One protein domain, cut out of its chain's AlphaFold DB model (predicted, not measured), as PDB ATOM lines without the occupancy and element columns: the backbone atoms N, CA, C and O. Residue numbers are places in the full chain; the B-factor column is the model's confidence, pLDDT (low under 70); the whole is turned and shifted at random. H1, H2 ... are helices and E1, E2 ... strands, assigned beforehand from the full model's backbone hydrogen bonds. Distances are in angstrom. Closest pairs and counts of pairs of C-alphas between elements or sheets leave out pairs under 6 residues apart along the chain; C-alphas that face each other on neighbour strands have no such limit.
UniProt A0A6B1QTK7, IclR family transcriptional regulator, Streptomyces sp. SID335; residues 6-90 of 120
ATOM      1  N   ALA A   6      -0.854 -29.331 -21.994       97.94
ATOM      2  CA  ALA A   6       0.525 -29.035 -21.635       97.94
ATOM      3  C   ALA A   6       0.591 -28.219 -20.345       97.94
ATOM      4  O   ALA A   6      -0.278 -27.389 -20.087       97.94
ATOM      5  N   HIS A   7       1.635 -28.419 -19.549       98.31
ATOM      6  CA  HIS A   7       1.860 -27.675 -18.319       98.31
ATOM      7  C   HIS A   7       3.343 -27.346 -18.117       98.31
ATOM      8  O   HIS A   7       4.230 -28.116 -18.488       98.31
ATOM      9  N   LEU A   8       3.592 -26.199 -17.489       98.25
ATOM     10  CA  LEU A   8       4.866 -25.842 -16.875       98.25
ATOM     11  C   LEU A   8       4.716 -26.014 -15.366       98.25
ATOM     12  O   LEU A   8       3.834 -25.406 -14.752       98.25
ATOM     13  N   THR A   9       5.578 -26.834 -14.778       98.50
ATOM     14  CA  THR A   9       5.556 -27.167 -13.356       98.50
ATOM     15  C   THR A   9       6.856 -26.740 -12.702       98.50
ATOM     16  O   THR A   9       7.925 -27.059 -13.213       98.50
ATOM     17  N   LEU A  10       6.771 -26.053 -11.566       98.12
ATOM     18  CA  LEU A  10       7.922 -25.645 -10.762       98.12
ATOM     19  C   LEU A  10       7.900 -26.335  -9.399       98.12
ATOM     20  O   LEU A  10       6.846 -26.774  -8.933       98.12
ATOM     21  N   VAL A  11       9.059 -26.418  -8.754       98.19
ATOM     22  CA  VAL A  11       9.159 -26.845  -7.356       98.19
ATOM     23  C   VAL A  11       8.669 -25.728  -6.441       98.19
ATOM     24  O   VAL A  11       9.138 -24.596  -6.533       98.19
ATOM     25  N   ASP A  12       7.780 -26.074  -5.513       96.88
ATOM     26  CA  ASP A  12       7.440 -25.246  -4.359       96.88
ATOM     27  C   ASP A  12       7.511 -26.101  -3.086       96.88
ATOM     28  O   ASP A  12       6.657 -26.952  -2.827       96.88
ATOM     29  N   GLY A  13       8.590 -25.933  -2.319       95.38
ATOM     30  CA  GLY A  13       8.890 -26.781  -1.168       95.38
ATOM     31  C   GLY A  13       9.044 -28.256  -1.558       95.38
ATOM     32  O   GLY A  13       9.982 -28.634  -2.262       95.38
ATOM     33  N   SER A  14       8.131 -29.100  -1.073       95.62
ATOM     34  CA  SER A  14       8.075 -30.538  -1.374       95.62
ATOM     35  C   SER A  14       7.062 -30.899  -2.467       95.62
ATOM     36  O   SER A  14       6.780 -32.081  -2.676       95.62
ATOM     37  N   GLU A  15       6.477 -29.905  -3.131       97.81
ATOM     38  CA  GLU A  15       5.416 -30.086  -4.118       97.81
ATOM     39  C   GLU A  15       5.861 -29.660  -5.518       97.81
ATOM     40  O   GLU A  15       6.719 -28.795  -5.701       97.81
ATOM     41  N   ALA A  16       5.230 -30.269  -6.516       97.75
ATOM     42  CA  ALA A  16       5.218 -29.801  -7.889       97.75
ATOM     43  C   ALA A  16       3.977 -28.918  -8.093       97.75
ATOM     44  O   ALA A  16       2.846 -29.369  -7.903       97.75
ATOM     45  N   LEU A  17       4.198 -27.663  -8.483       98.12
ATOM     46  CA  LEU A  17       3.179 -26.637  -8.702       98.12
ATOM     47  C   LEU A  17       3.046 -26.336 -10.196       98.12
ATOM     48  O   LEU A  17       3.996 -25.860 -10.816       98.12
ATOM     49  N   ALA A  18       1.867 -26.549 -10.780       97.88
ATOM     50  CA  ALA A  18       1.592 -26.107 -12.147       97.88
ATOM     51  C   ALA A  18       1.420 -24.579 -12.196       97.88
ATOM     52  O   ALA A  18       0.466 -24.043 -11.632       97.88
ATOM     53  N   VAL A  19       2.324 -23.877 -12.879       97.62
ATOM     54  CA  VAL A  19       2.338 -22.401 -12.960       97.62
ATOM     55  C   VAL A  19       1.817 -21.859 -14.288       97.62
ATOM     56  O   VAL A  19       1.393 -20.709 -14.354       97.62
ATOM     57  N   ALA A  20       1.807 -22.685 -15.331       97.62
ATOM     58  CA  ALA A  20       1.129 -22.387 -16.584       97.62
ATOM     59  C   ALA A  20       0.552 -23.672 -17.174       97.62
ATOM     60  O   ALA A  20       1.158 -24.738 -17.059       97.62
ATOM     61  N   VAL A  21      -0.614 -23.558 -17.807       97.62
ATOM     62  CA  VAL A  21      -1.292 -24.665 -18.485       97.62
ATOM     63  C   VAL A  21      -1.833 -24.190 -19.827       97.62
ATOM     64  O   VAL A  21      -2.362 -23.084 -19.928       97.62
ATOM     65  N   VAL A  22      -1.714 -25.039 -20.847       96.75
ATOM     66  CA  VAL A  22      -2.287 -24.833 -22.177       96.75
ATOM     67  C   VAL A  22      -3.105 -26.060 -22.561       96.75
ATOM     68  O   VAL A  22      -2.578 -27.167 -22.660       96.75
ATOM     69  N   GLU A  23      -4.396 -25.856 -22.793       96.00
ATOM     70  CA  GLU A  23      -5.314 -26.908 -23.223       96.00
ATOM     71  C   GLU A  23      -5.327 -27.041 -24.758       96.00
ATOM     72  O   GLU A  23      -5.137 -26.049 -25.471       96.00
ATOM     73  N   PRO A  24      -5.527 -28.256 -25.301       94.56
ATOM     74  CA  PRO A  24      -5.650 -28.456 -26.740       94.56
ATOM     75  C   PRO A  24      -6.946 -27.834 -27.279       94.56
ATOM     76  O   PRO A  24      -7.987 -27.865 -26.635       94.56
ATOM     77  N   THR A  25      -6.902 -27.306 -28.504       91.94
ATOM     78  CA  THR A  25      -8.037 -26.586 -29.117       91.94
ATOM     79  C   THR A  25      -8.845 -27.408 -30.125       91.94
ATOM     80  O   THR A  25      -9.776 -26.876 -30.722       91.94
ATOM     81  N   TRP A  26      -8.460 -28.658 -30.394       91.25
ATOM     82  CA  TRP A  26      -9.006 -29.452 -31.510       91.25
ATOM     83  C   TRP A  26      -9.442 -30.870 -31.129       91.25
ATOM     84  O   TRP A  26      -9.951 -31.593 -31.977       91.25
ATOM     85  N   THR A  27      -9.223 -31.288 -29.884       91.06
ATOM     86  CA  THR A  27      -9.615 -32.613 -29.391       91.06
ATOM     87  C   THR A  27     -11.032 -32.588 -28.836       91.06
ATOM     88  O   THR A  27     -11.391 -31.634 -28.152       91.06
ATOM     89  N   ASP A  28     -11.800 -33.661 -29.044       91.00
ATOM     90  CA  ASP A  28     -13.151 -33.792 -28.476       91.00
ATOM     91  C   ASP A  28     -13.142 -33.880 -26.939       91.00
ATOM     92  O   ASP A  28     -14.065 -33.404 -26.279       91.00
ATOM     93  N   TYR A  29     -12.086 -34.473 -26.363       88.25
ATOM     94  CA  TYR A  29     -11.900 -34.635 -24.919       88.25
ATOM     95  C   TYR A  29     -10.440 -34.403 -24.515       88.25
ATOM     96  O   TYR A  29      -9.521 -34.880 -25.185       88.25
ATOM     97  N   HIS A  30     -10.226 -33.736 -23.380       91.12
ATOM     98  CA  HIS A  30      -8.911 -33.536 -22.763       91.12
ATOM     99  C   HIS A  30      -8.999 -33.497 -21.233       91.12
ATOM    100  O   HIS A  30     -10.078 -33.383 -20.653       91.12
ATOM    101  N   VAL A  31      -7.843 -33.587 -20.569       90.94
ATOM    102  CA  VAL A  31      -7.739 -33.412 -19.113       90.94
ATOM    103  C   VAL A  31      -7.612 -31.926 -18.798       90.94
ATOM    104  O   VAL A  31      -6.623 -31.303 -19.182       90.94
ATOM    105  N   ALA A  32      -8.560 -31.361 -18.055       88.62
ATOM    106  CA  ALA A  32      -8.412 -30.013 -17.517       88.62
ATOM    107  C   ALA A  32      -7.395 -30.029 -16.363       88.62
ATOM    108  O   ALA A  32      -7.651 -30.587 -15.295       88.62
ATOM    109  N   TYR A  33      -6.234 -29.413 -16.575       83.94
ATOM    110  CA  TYR A  33      -5.196 -29.249 -15.558       83.94
ATOM    111  C   TYR A  33      -5.247 -27.789 -15.098       83.94
ATOM    112  O   TYR A  33      -5.059 -26.870 -15.882       83.94
ATOM    113  N   ARG A  34      -5.536 -27.523 -13.824       92.06
ATOM    114  CA  ARG A  34      -5.619 -26.132 -13.348       92.06
ATOM    115  C   ARG A  34      -4.244 -25.565 -13.015       92.06
ATOM    116  O   ARG A  34      -3.453 -26.210 -12.330       92.06
ATOM    117  N   THR A  35      -4.005 -24.313 -13.402       96.06
ATOM    118  CA  THR A  35      -2.909 -23.526 -12.815       96.06
ATOM    119  C   THR A  35      -3.123 -23.427 -11.301       96.06
ATOM    120  O   THR A  35      -4.253 -23.270 -10.837       96.06
ATOM    121  N   GLY A  36      -2.051 -23.569 -10.527       96.50
ATOM    122  CA  GLY A  36      -2.092 -23.643  -9.069       96.50
ATOM    123  C   GLY A  36      -2.310 -25.050  -8.504       96.50
ATOM    124  O   GLY A  36      -2.237 -25.217  -7.288       96.50
ATOM    125  N   PHE A  37      -2.575 -26.063  -9.339       95.69
ATOM    126  CA  PHE A  37      -2.651 -27.446  -8.867       95.69
ATOM    127  C   PHE A  37      -1.290 -27.915  -8.349       95.69
ATOM    128  O   PHE A  37      -0.244 -27.607  -8.930       95.69
ATOM    129  N   ARG A  38      -1.340 -28.654  -7.239       96.50
ATOM    130  CA  ARG A  38      -0.191 -29.129  -6.477       96.50
ATOM    131  C   ARG A  38      -0.287 -30.627  -6.288       96.50
ATOM    132  O   ARG A  38      -1.369 -31.158  -6.036       96.50
ATOM    133  N   HIS A  39       0.854 -31.288  -6.368       96.06
ATOM    134  CA  HIS A  39       0.992 -32.678  -5.970       96.06
ATOM    135  C   HIS A  39       2.377 -32.917  -5.354       96.06
ATOM    136  O   HIS A  39       3.309 -32.165  -5.649       96.06
ATOM    137  N   PRO A  40       2.548 -33.963  -4.523       97.44
ATOM    138  CA  PRO A  40       3.863 -34.360  -4.029       97.44
ATOM    139  C   PRO A  40       4.875 -34.529  -5.167       97.44
ATOM    140  O   PRO A  40       4.531 -35.040  -6.240       97.44
ATOM    141  N   LEU A  41       6.118 -34.098  -4.941       96.31
ATOM    142  CA  LEU A  41       7.161 -34.088  -5.973       96.31
ATOM    143  C   LEU A  41       7.557 -35.496  -6.459       96.31
ATOM    144  O   LEU A  41       8.112 -35.644  -7.541       96.31
ATOM    145  N   ASP A  42       7.264 -36.537  -5.686       95.31
ATOM    146  CA  ASP A  42       7.512 -37.939  -6.033       95.31
ATOM    147  C   ASP A  42       6.381 -38.592  -6.852       95.31
ATOM    148  O   ASP A  42       6.521 -39.740  -7.287       95.31
ATOM    149  N   ARG A  43       5.284 -37.868  -7.119       95.12
ATOM    150  CA  ARG A  43       4.156 -38.341  -7.935       95.12
ATOM    151  C   ARG A  43       4.110 -37.681  -9.305       95.12
ATOM    152  O   ARG A  43       4.348 -36.483  -9.442       95.12
ATOM    153  N   GLY A  44       3.703 -38.459 -10.306       95.88
ATOM    154  CA  GLY A  44       3.437 -37.960 -11.652       95.88
ATOM    155  C   GLY A  44       4.705 -37.629 -12.442       95.88
ATOM    156  O   GLY A  44       5.799 -37.455 -11.900       95.88
ATOM    157  N   ALA A  45       4.555 -37.544 -13.764       97.44
ATOM    158  CA  ALA A  45       5.685 -37.339 -14.666       97.44
ATOM    159  C   ALA A  45       6.456 -36.048 -14.353       97.44
ATOM    160  O   ALA A  45       7.685 -36.065 -14.334       97.44
ATOM    161  N   ALA A  46       5.746 -34.956 -14.051       97.69
ATOM    162  CA  ALA A  46       6.336 -33.646 -13.781       97.69
ATOM    163  C   ALA A  46       7.344 -33.680 -12.623       97.69
ATOM    164  O   ALA A  46       8.473 -33.207 -12.766       97.69
ATOM    165  N   GLY A  47       6.935 -34.277 -11.500       97.31
ATOM    166  CA  GLY A  47       7.756 -34.409 -10.304       97.31
ATOM    167  C   GLY A  47       8.928 -35.366 -10.511       97.31
ATOM    168  O   GLY A  47      10.071 -35.028 -10.202       97.31
ATOM    169  N   ARG A  48       8.686 -36.514 -11.158       96.75
ATOM    170  CA  ARG A  48       9.746 -37.476 -11.505       96.75
ATOM    171  C   ARG A  48      10.820 -36.884 -12.409       96.75
ATOM    172  O   ARG A  48      11.999 -37.127 -12.172       96.75
ATOM    173  N   ALA A  49      10.432 -36.093 -13.407       97.75
ATOM    174  CA  ALA A  49      11.374 -35.403 -14.283       97.75
ATOM    175  C   ALA A  49      12.270 -34.436 -13.492       97.75
ATOM    176  O   ALA A  49      13.491 -34.456 -13.647       97.75
ATOM    177  N   ILE A  50      11.676 -33.644 -12.592       97.62
ATOM    178  CA  ILE A  50      12.407 -32.725 -11.709       97.62
ATOM    179  C   ILE A  50      13.380 -33.490 -10.803       97.62
ATOM    180  O   ILE A  50      14.554 -33.134 -10.710       97.62
ATOM    181  N   LEU A  51      12.918 -34.561 -10.152       96.50
ATOM    182  CA  LEU A  51      13.750 -35.367  -9.258       96.50
ATOM    183  C   LEU A  51      14.912 -36.042  -9.996       96.50
ATOM    184  O   LEU A  51      16.024 -36.065  -9.470       96.50
ATOM    185  N   ALA A  52      14.687 -36.529 -11.218       95.38
ATOM    186  CA  ALA A  52      15.750 -37.076 -12.056       95.38
ATOM    187  C   ALA A  52      16.821 -36.015 -12.365       95.38
ATOM    188  O   ALA A  52      18.015 -36.291 -12.238       95.38
ATOM    189  N   ALA A  53      16.415 -34.781 -12.688       95.31
ATOM    190  CA  ALA A  53      17.351 -33.678 -12.899       95.31
ATOM    191  C   ALA A  53      18.131 -33.300 -11.642       95.31
ATOM    192  O   ALA A  53      19.349 -33.139 -11.704       95.31
ATOM    193  N   ARG A  54      17.458 -33.252 -10.490       93.81
ATOM    194  CA  ARG A  54      18.089 -32.989  -9.192       93.81
ATOM    195  C   ARG A  54      19.176 -34.011  -8.851       93.81
ATOM    196  O   ARG A  54      20.181 -33.661  -8.245       93.81
ATOM    197  N   GLN A  55      18.985 -35.268  -9.246       92.44
ATOM    198  CA  GLN A  55      19.948 -36.350  -9.024       92.44
ATOM    199  C   GLN A  55      21.070 -36.394 -10.078       92.44
ATOM    200  O   GLN A  55      21.950 -37.246  -9.988       92.44
ATOM    201  N   GLY A  56      21.053 -35.506 -11.082       90.94
ATOM    202  CA  GLY A  56      21.988 -35.556 -12.208       90.94
ATOM    203  C   GLY A  56      21.753 -36.749 -13.141       90.94
ATOM    204  O   GLY A  56      22.653 -37.136 -13.880       90.94
ATOM    205  N   LEU A  57      20.552 -37.337 -13.112       87.94
ATOM    206  CA  LEU A  57      20.169 -38.542 -13.852       87.94
ATOM    207  C   LEU A  57      19.316 -38.230 -15.088       87.94
ATOM    208  O   LEU A  57      18.503 -39.051 -15.506       87.94
ATOM    209  N   VAL A  58      19.476 -37.047 -15.693       82.75
ATOM    210  CA  VAL A  58      18.867 -36.760 -17.005       82.75
ATOM    211  C   VAL A  58      19.662 -37.501 -18.079       82.75
ATOM    212  O   VAL A  58      20.514 -36.934 -18.757       82.75
ATOM    213  N   THR A  59      19.421 -38.801 -18.188       80.19
ATOM    214  CA  THR A  59      19.974 -39.667 -19.229       80.19
ATOM    215  C   THR A  59      18.921 -39.937 -20.295       80.19
ATOM    216  O   THR A  59      17.732 -39.725 -20.057       80.19
ATOM    217  N   ASP A  60      19.346 -40.418 -21.464       81.00
ATOM    218  CA  ASP A  60      18.450 -40.902 -22.524       81.00
ATOM    219  C   ASP A  60      17.362 -41.826 -21.917       81.00
ATOM    220  O   ASP A  60      17.713 -42.745 -21.167       81.00
ATOM    221  N   PRO A  61      16.056 -41.544 -22.118       87.12
ATOM    222  CA  PRO A  61      15.494 -40.683 -23.162       87.12
ATOM    223  C   PRO A  61      15.229 -39.210 -22.782       87.12
ATOM    224  O   PRO A  61      14.678 -38.453 -23.578       87.12
ATOM    225  N   GLY A  62      15.618 -38.763 -21.584       94.94
ATOM    226  CA  GLY A  62      15.521 -37.357 -21.158       94.94
ATOM    227  C   GLY A  62      14.132 -36.903 -20.694       94.94
ATOM    228  O   GLY A  62      13.933 -35.719 -20.426       94.94
ATOM    229  N   TYR A  63      13.178 -37.827 -20.571       97.56
ATOM    230  CA  TYR A  63      11.826 -37.574 -20.073       97.56
ATOM    231  C   TYR A  63      11.354 -38.679 -19.118       97.56
ATOM    232  O   TYR A  63      11.824 -39.815 -19.164       97.56
ATOM    233  N   ALA A  64      10.380 -38.349 -18.273       97.19
ATOM    234  CA  ALA A  64       9.664 -39.276 -17.407       97.19
ATOM    235  C   ALA A  64       8.270 -39.573 -17.973       97.19
ATOM    236  O   ALA A  64       7.606 -38.674 -18.488       97.19
ATOM    237  N   LEU A  65       7.817 -40.821 -17.829       97.06
ATOM    238  CA  LEU A  65       6.469 -41.272 -18.178       97.06
ATOM    239  C   LEU A  65       5.750 -41.786 -16.929       97.06
ATOM    240  O   LEU A  65       6.362 -42.443 -16.086       97.06
ATOM    241  N   THR A  66       4.451 -41.520 -16.827       96.25
ATOM    242  CA  THR A  66       3.594 -42.042 -15.752       96.25
ATOM    243  C   THR A  66       2.208 -42.388 -16.269       96.25
ATOM    244  O   THR A  66       1.716 -41.730 -17.186       96.25
ATOM    245  N   HIS A  67       1.555 -43.355 -15.629       95.81
ATOM    246  CA  HIS A  67       0.166 -43.729 -15.881       95.81
ATOM    247  C   HIS A  67      -0.572 -43.899 -14.551       95.81
ATOM    248  O   HIS A  67      -0.066 -44.568 -13.652       95.81
ATOM    249  N   GLY A  68      -1.746 -43.282 -14.406       91.06
ATOM    250  CA  GLY A  68      -2.610 -43.448 -13.232       91.06
ATOM    251  C   GLY A  68      -2.084 -42.828 -11.931       91.06
ATOM    252  O   GLY A  68      -2.675 -43.031 -10.874       91.06
ATOM    253  N   GLU A  69      -0.961 -42.105 -11.967       89.62
ATOM    254  CA  GLU A  69      -0.269 -41.673 -10.746       89.62
ATOM    255  C   GLU A  69      -0.858 -40.438 -10.083       89.62
ATOM    256  O   GLU A  69      -0.686 -40.279  -8.877       89.62
ATOM    257  N   LEU A  70      -1.498 -39.553 -10.841       86.62
ATOM    258  CA  LEU A  70      -2.213 -38.400 -10.289       86.62
ATOM    259  C   LEU A  70      -3.710 -38.683 -10.264       86.62
ATOM    260  O   LEU A  70      -4.329 -38.559  -9.215       86.62
ATOM    261  N   GLU A  71      -4.244 -39.150 -11.390       89.12
ATOM    262  CA  GLU A  71      -5.641 -39.535 -11.555       89.12
ATOM    263  C   GLU A  71      -5.733 -40.833 -12.359       89.12
ATOM    264  O   GLU A  71      -4.940 -41.065 -13.277       89.12
ATOM    265  N   ALA A  72      -6.706 -41.682 -12.029       88.12
ATOM    266  CA  ALA A  72      -6.929 -42.938 -12.739       88.12
ATOM    267  C   ALA A  72      -7.310 -42.677 -14.210       88.12
ATOM    268  O   ALA A  72      -8.153 -41.830 -14.499       88.12
ATOM    269  N   GLY A  73      -6.688 -43.404 -15.143       88.62
ATOM    270  CA  GLY A  73      -6.913 -43.233 -16.587       88.62
ATOM    271  C   GLY A  73      -6.186 -42.037 -17.221       88.62
ATOM    272  O   GLY A  73      -6.294 -41.832 -18.431       88.62
ATOM    273  N   ALA A  74      -5.422 -41.261 -16.441       93.00
ATOM    274  CA  ALA A  74      -4.560 -40.207 -16.965       93.00
ATOM    275  C   ALA A  74      -3.124 -40.714 -17.163       93.00
ATOM    276  O   ALA A  74      -2.505 -41.271 -16.252       93.00
ATOM    277  N   SER A  75      -2.570 -40.460 -18.345       96.50
ATOM    278  CA  SER A  75      -1.156 -40.673 -18.656       96.50
ATOM    279  C   SER A  75      -0.447 -39.335 -18.810       96.50
ATOM    280  O   SER A  75      -1.042 -38.355 -19.260       96.50
ATOM    281  N   GLY A  76       0.832 -39.285 -18.450       97.00
ATOM    282  CA  GLY A  76       1.616 -38.059 -18.512       97.00
ATOM    283  C   GLY A  76       3.064 -38.294 -18.908       97.00
ATOM    284  O   GLY A  76       3.642 -39.337 -18.597       97.00
ATOM    285  N   ALA A  77       3.634 -37.299 -19.578       98.25
ATOM    286  CA  ALA A  77       5.043 -37.242 -19.943       98.25
ATOM    287  C   ALA A  77       5.614 -35.884 -19.554       98.25
ATOM    288  O   ALA A  77       4.948 -34.873 -19.758       98.25
ATOM    289  N   ALA A  78       6.829 -35.846 -19.019       98.44
ATOM    290  CA  ALA A  78       7.479 -34.593 -18.653       98.44
ATOM    291  C   ALA A  78       8.989 -34.655 -18.854       98.44
ATOM    292  O   ALA A  78       9.601 -35.699 -18.642       98.44
ATOM    293  N   ALA A  79       9.588 -33.526 -19.208       98.56
ATOM    294  CA  ALA A  79      11.028 -33.350 -19.306       98.56
ATOM    295  C   ALA A  79      11.469 -32.191 -18.396       98.56
ATOM    296  O   ALA A  79      10.753 -31.188 -18.290       98.56
ATOM    297  N   PRO A  80      12.612 -32.316 -17.700       98.12
ATOM    298  CA  PRO A  80      13.072 -31.283 -16.785       98.12
ATOM    299  C   PRO A  80      13.588 -30.050 -17.528       98.12
ATOM    300  O   PRO A  80      14.148 -30.148 -18.620       98.12
ATOM    301  N   LEU A  81      13.466 -28.888 -16.892       97.25
ATOM    302  CA  LEU A  81      14.168 -27.675 -17.296       97.25
ATOM    303  C   LEU A  81      15.609 -27.750 -16.785       97.25
ATOM    304  O   LEU A  81      15.847 -27.816 -15.581       97.25
ATOM    305  N   VAL A  82      16.574 -27.754 -17.704       94.12
ATOM    306  CA  VAL A  82      18.003 -27.880 -17.386       94.12
ATOM    307  C   VAL A  82      18.734 -26.590 -17.756       94.12
ATOM    308  O   VAL A  82      18.532 -26.025 -18.831       94.12
ATOM    309  N   GLY A  83      19.620 -26.136 -16.866       92.06
ATOM    310  CA  GLY A  83      20.467 -24.966 -17.109       92.06
ATOM    311  C   GLY A  83      19.759 -23.618 -16.951       92.06
ATOM    312  O   GLY A  83      20.218 -22.642 -17.536       92.06
ATOM    313  N   VAL A  84      18.663 -23.559 -16.187       93.94
ATOM    314  CA  VAL A  84      17.997 -22.308 -15.785       93.94
ATOM    315  C   VAL A  84      18.371 -22.009 -14.331       93.94
ATOM    316  O   VAL A  84      18.050 -22.776 -13.425       93.94
ATOM    317  N   THR A  85      19.112 -20.927 -14.091       91.69
ATOM    318  CA  THR A  85      19.625 -20.607 -12.751       91.69
ATOM    319  C   THR A  85      18.489 -20.256 -11.789       91.69
ATOM    320  O   THR A  85      17.678 -19.381 -12.068       91.69
ATOM    321  N   GLY A  86      18.458 -20.913 -10.625       90.75
ATOM    322  CA  GLY A  86      17.472 -20.637  -9.573       90.75
ATOM    323  C   GLY A  86      16.078 -21.215  -9.830       90.75
ATOM    324  O   GLY A  86      15.165 -20.921  -9.062       90.75
ATOM    325  N   LEU A  87      15.911 -22.037 -10.870       93.75
ATOM    326  CA  LEU A  87      14.636 -22.643 -11.229       93.75
ATOM    327  C   LEU A  87      14.757 -24.168 -11.290       93.75
ATOM    328  O   LEU A  87      15.524 -24.711 -12.080       93.75
ATOM    329  N   GLU A  88      13.949 -24.857 -10.490       96.88
ATOM    330  CA  GLU A  88      13.708 -26.292 -10.630       96.88
ATOM    331  C   GLU A  88      12.296 -26.493 -11.177       96.88
ATOM    332  O   GLU A  88      11.314 -26.066 -10.564       96.88
ATOM    333  N   GLY A  89      12.183 -27.136 -12.338       97.88
ATOM    334  CA  GLY A  89      10.898 -27.322 -12.992       97.88
ATOM    335  C   GLY A  89      10.932 -28.319 -14.139       97.88
ATOM    336  O   GLY A  89      11.974 -28.882 -14.477       97.88
ATOM    337  N   SER A  90       9.770 -28.551 -14.733       98.56
ATOM    338  CA  SER A  90       9.582 -29.410 -15.894       98.56
ATOM    339  C   SER A  90       8.485 -28.875 -16.803       98.56
ATOM    340  O   SER A  90       7.555 -28.194 -16.366       98.56
TER     341      SER A  90
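This is residues 6 to 90 of the 120 residues of the protein "IclR family transcriptional regulator" of Streptomyces sp. SID335 (UniProt A0A6B1QTK7). One helix, H1, is wedged between two small sheets: the three-stranded sheet E1 E2 E3 over one side of it and the hairpin E4 and E5 over the other. The long loop of residues 23 to 37 runs out to one end of the long axis. The printed part has 85 residues, in the order E1 E2 E3 H1 E4 E5; both sheets are antiparallel, in the orders E1 E2 E3 and E4 E5. The class is mixed, with 40 residues, under half, in named elements; the whole is compact, with a radius of gyration of the C-alphas of 12.6 A, and spans 38 by 25 by 22 A.

E1, residues 6 to 12, begins at C-alpha 6 (0.525, -29.035, -21.635) and is 19.0 A long. E2, residues 15 to 22, is 20.3 A long and bends by 54 degrees at residue 19. E3 is residues 38 to 40. H1, residues 44 to 54, measures 15.7 A. E4 is residues 64 to 67. E5, residues 74 to 80, is 19.8 A long and ends at C-alpha 80 (13.072, -31.283, -16.785).

E1, E2 and E3 form a meander, each strand the antiparallel neighbour of the one before. N 8 and O 20 are 2.9 A apart, and N 16 and O 39 2.8 A. Residues 89 to 90 pair antiparallel with residues 9 to 10 of E1. H1 is on this sheet in two layers, a helix on one face, at a height of 9.4 A, over E1 and E2; the closest C-alphas of E2 and H1, Ala 16 and Gly 47, are 5.8 A apart. Every O i to N i+4 pair of H1 is within hydrogen-bond range. The C-alphas of Ala 46 and Ala 78, the closest of H1 and E5, are 5.1 A apart. In the hairpin E4 and E5, N 64 and O 78 are 2.8 A apart. E1 and E5 are near each other; E2 and E5 are apart.

The C-alphas farthest apart, Asp 28 and Gly 56, are 38.8 A from each other. The link from E2 to E3 is long. The printed part has no cut, and no printed residue is under 70 in pLDDT.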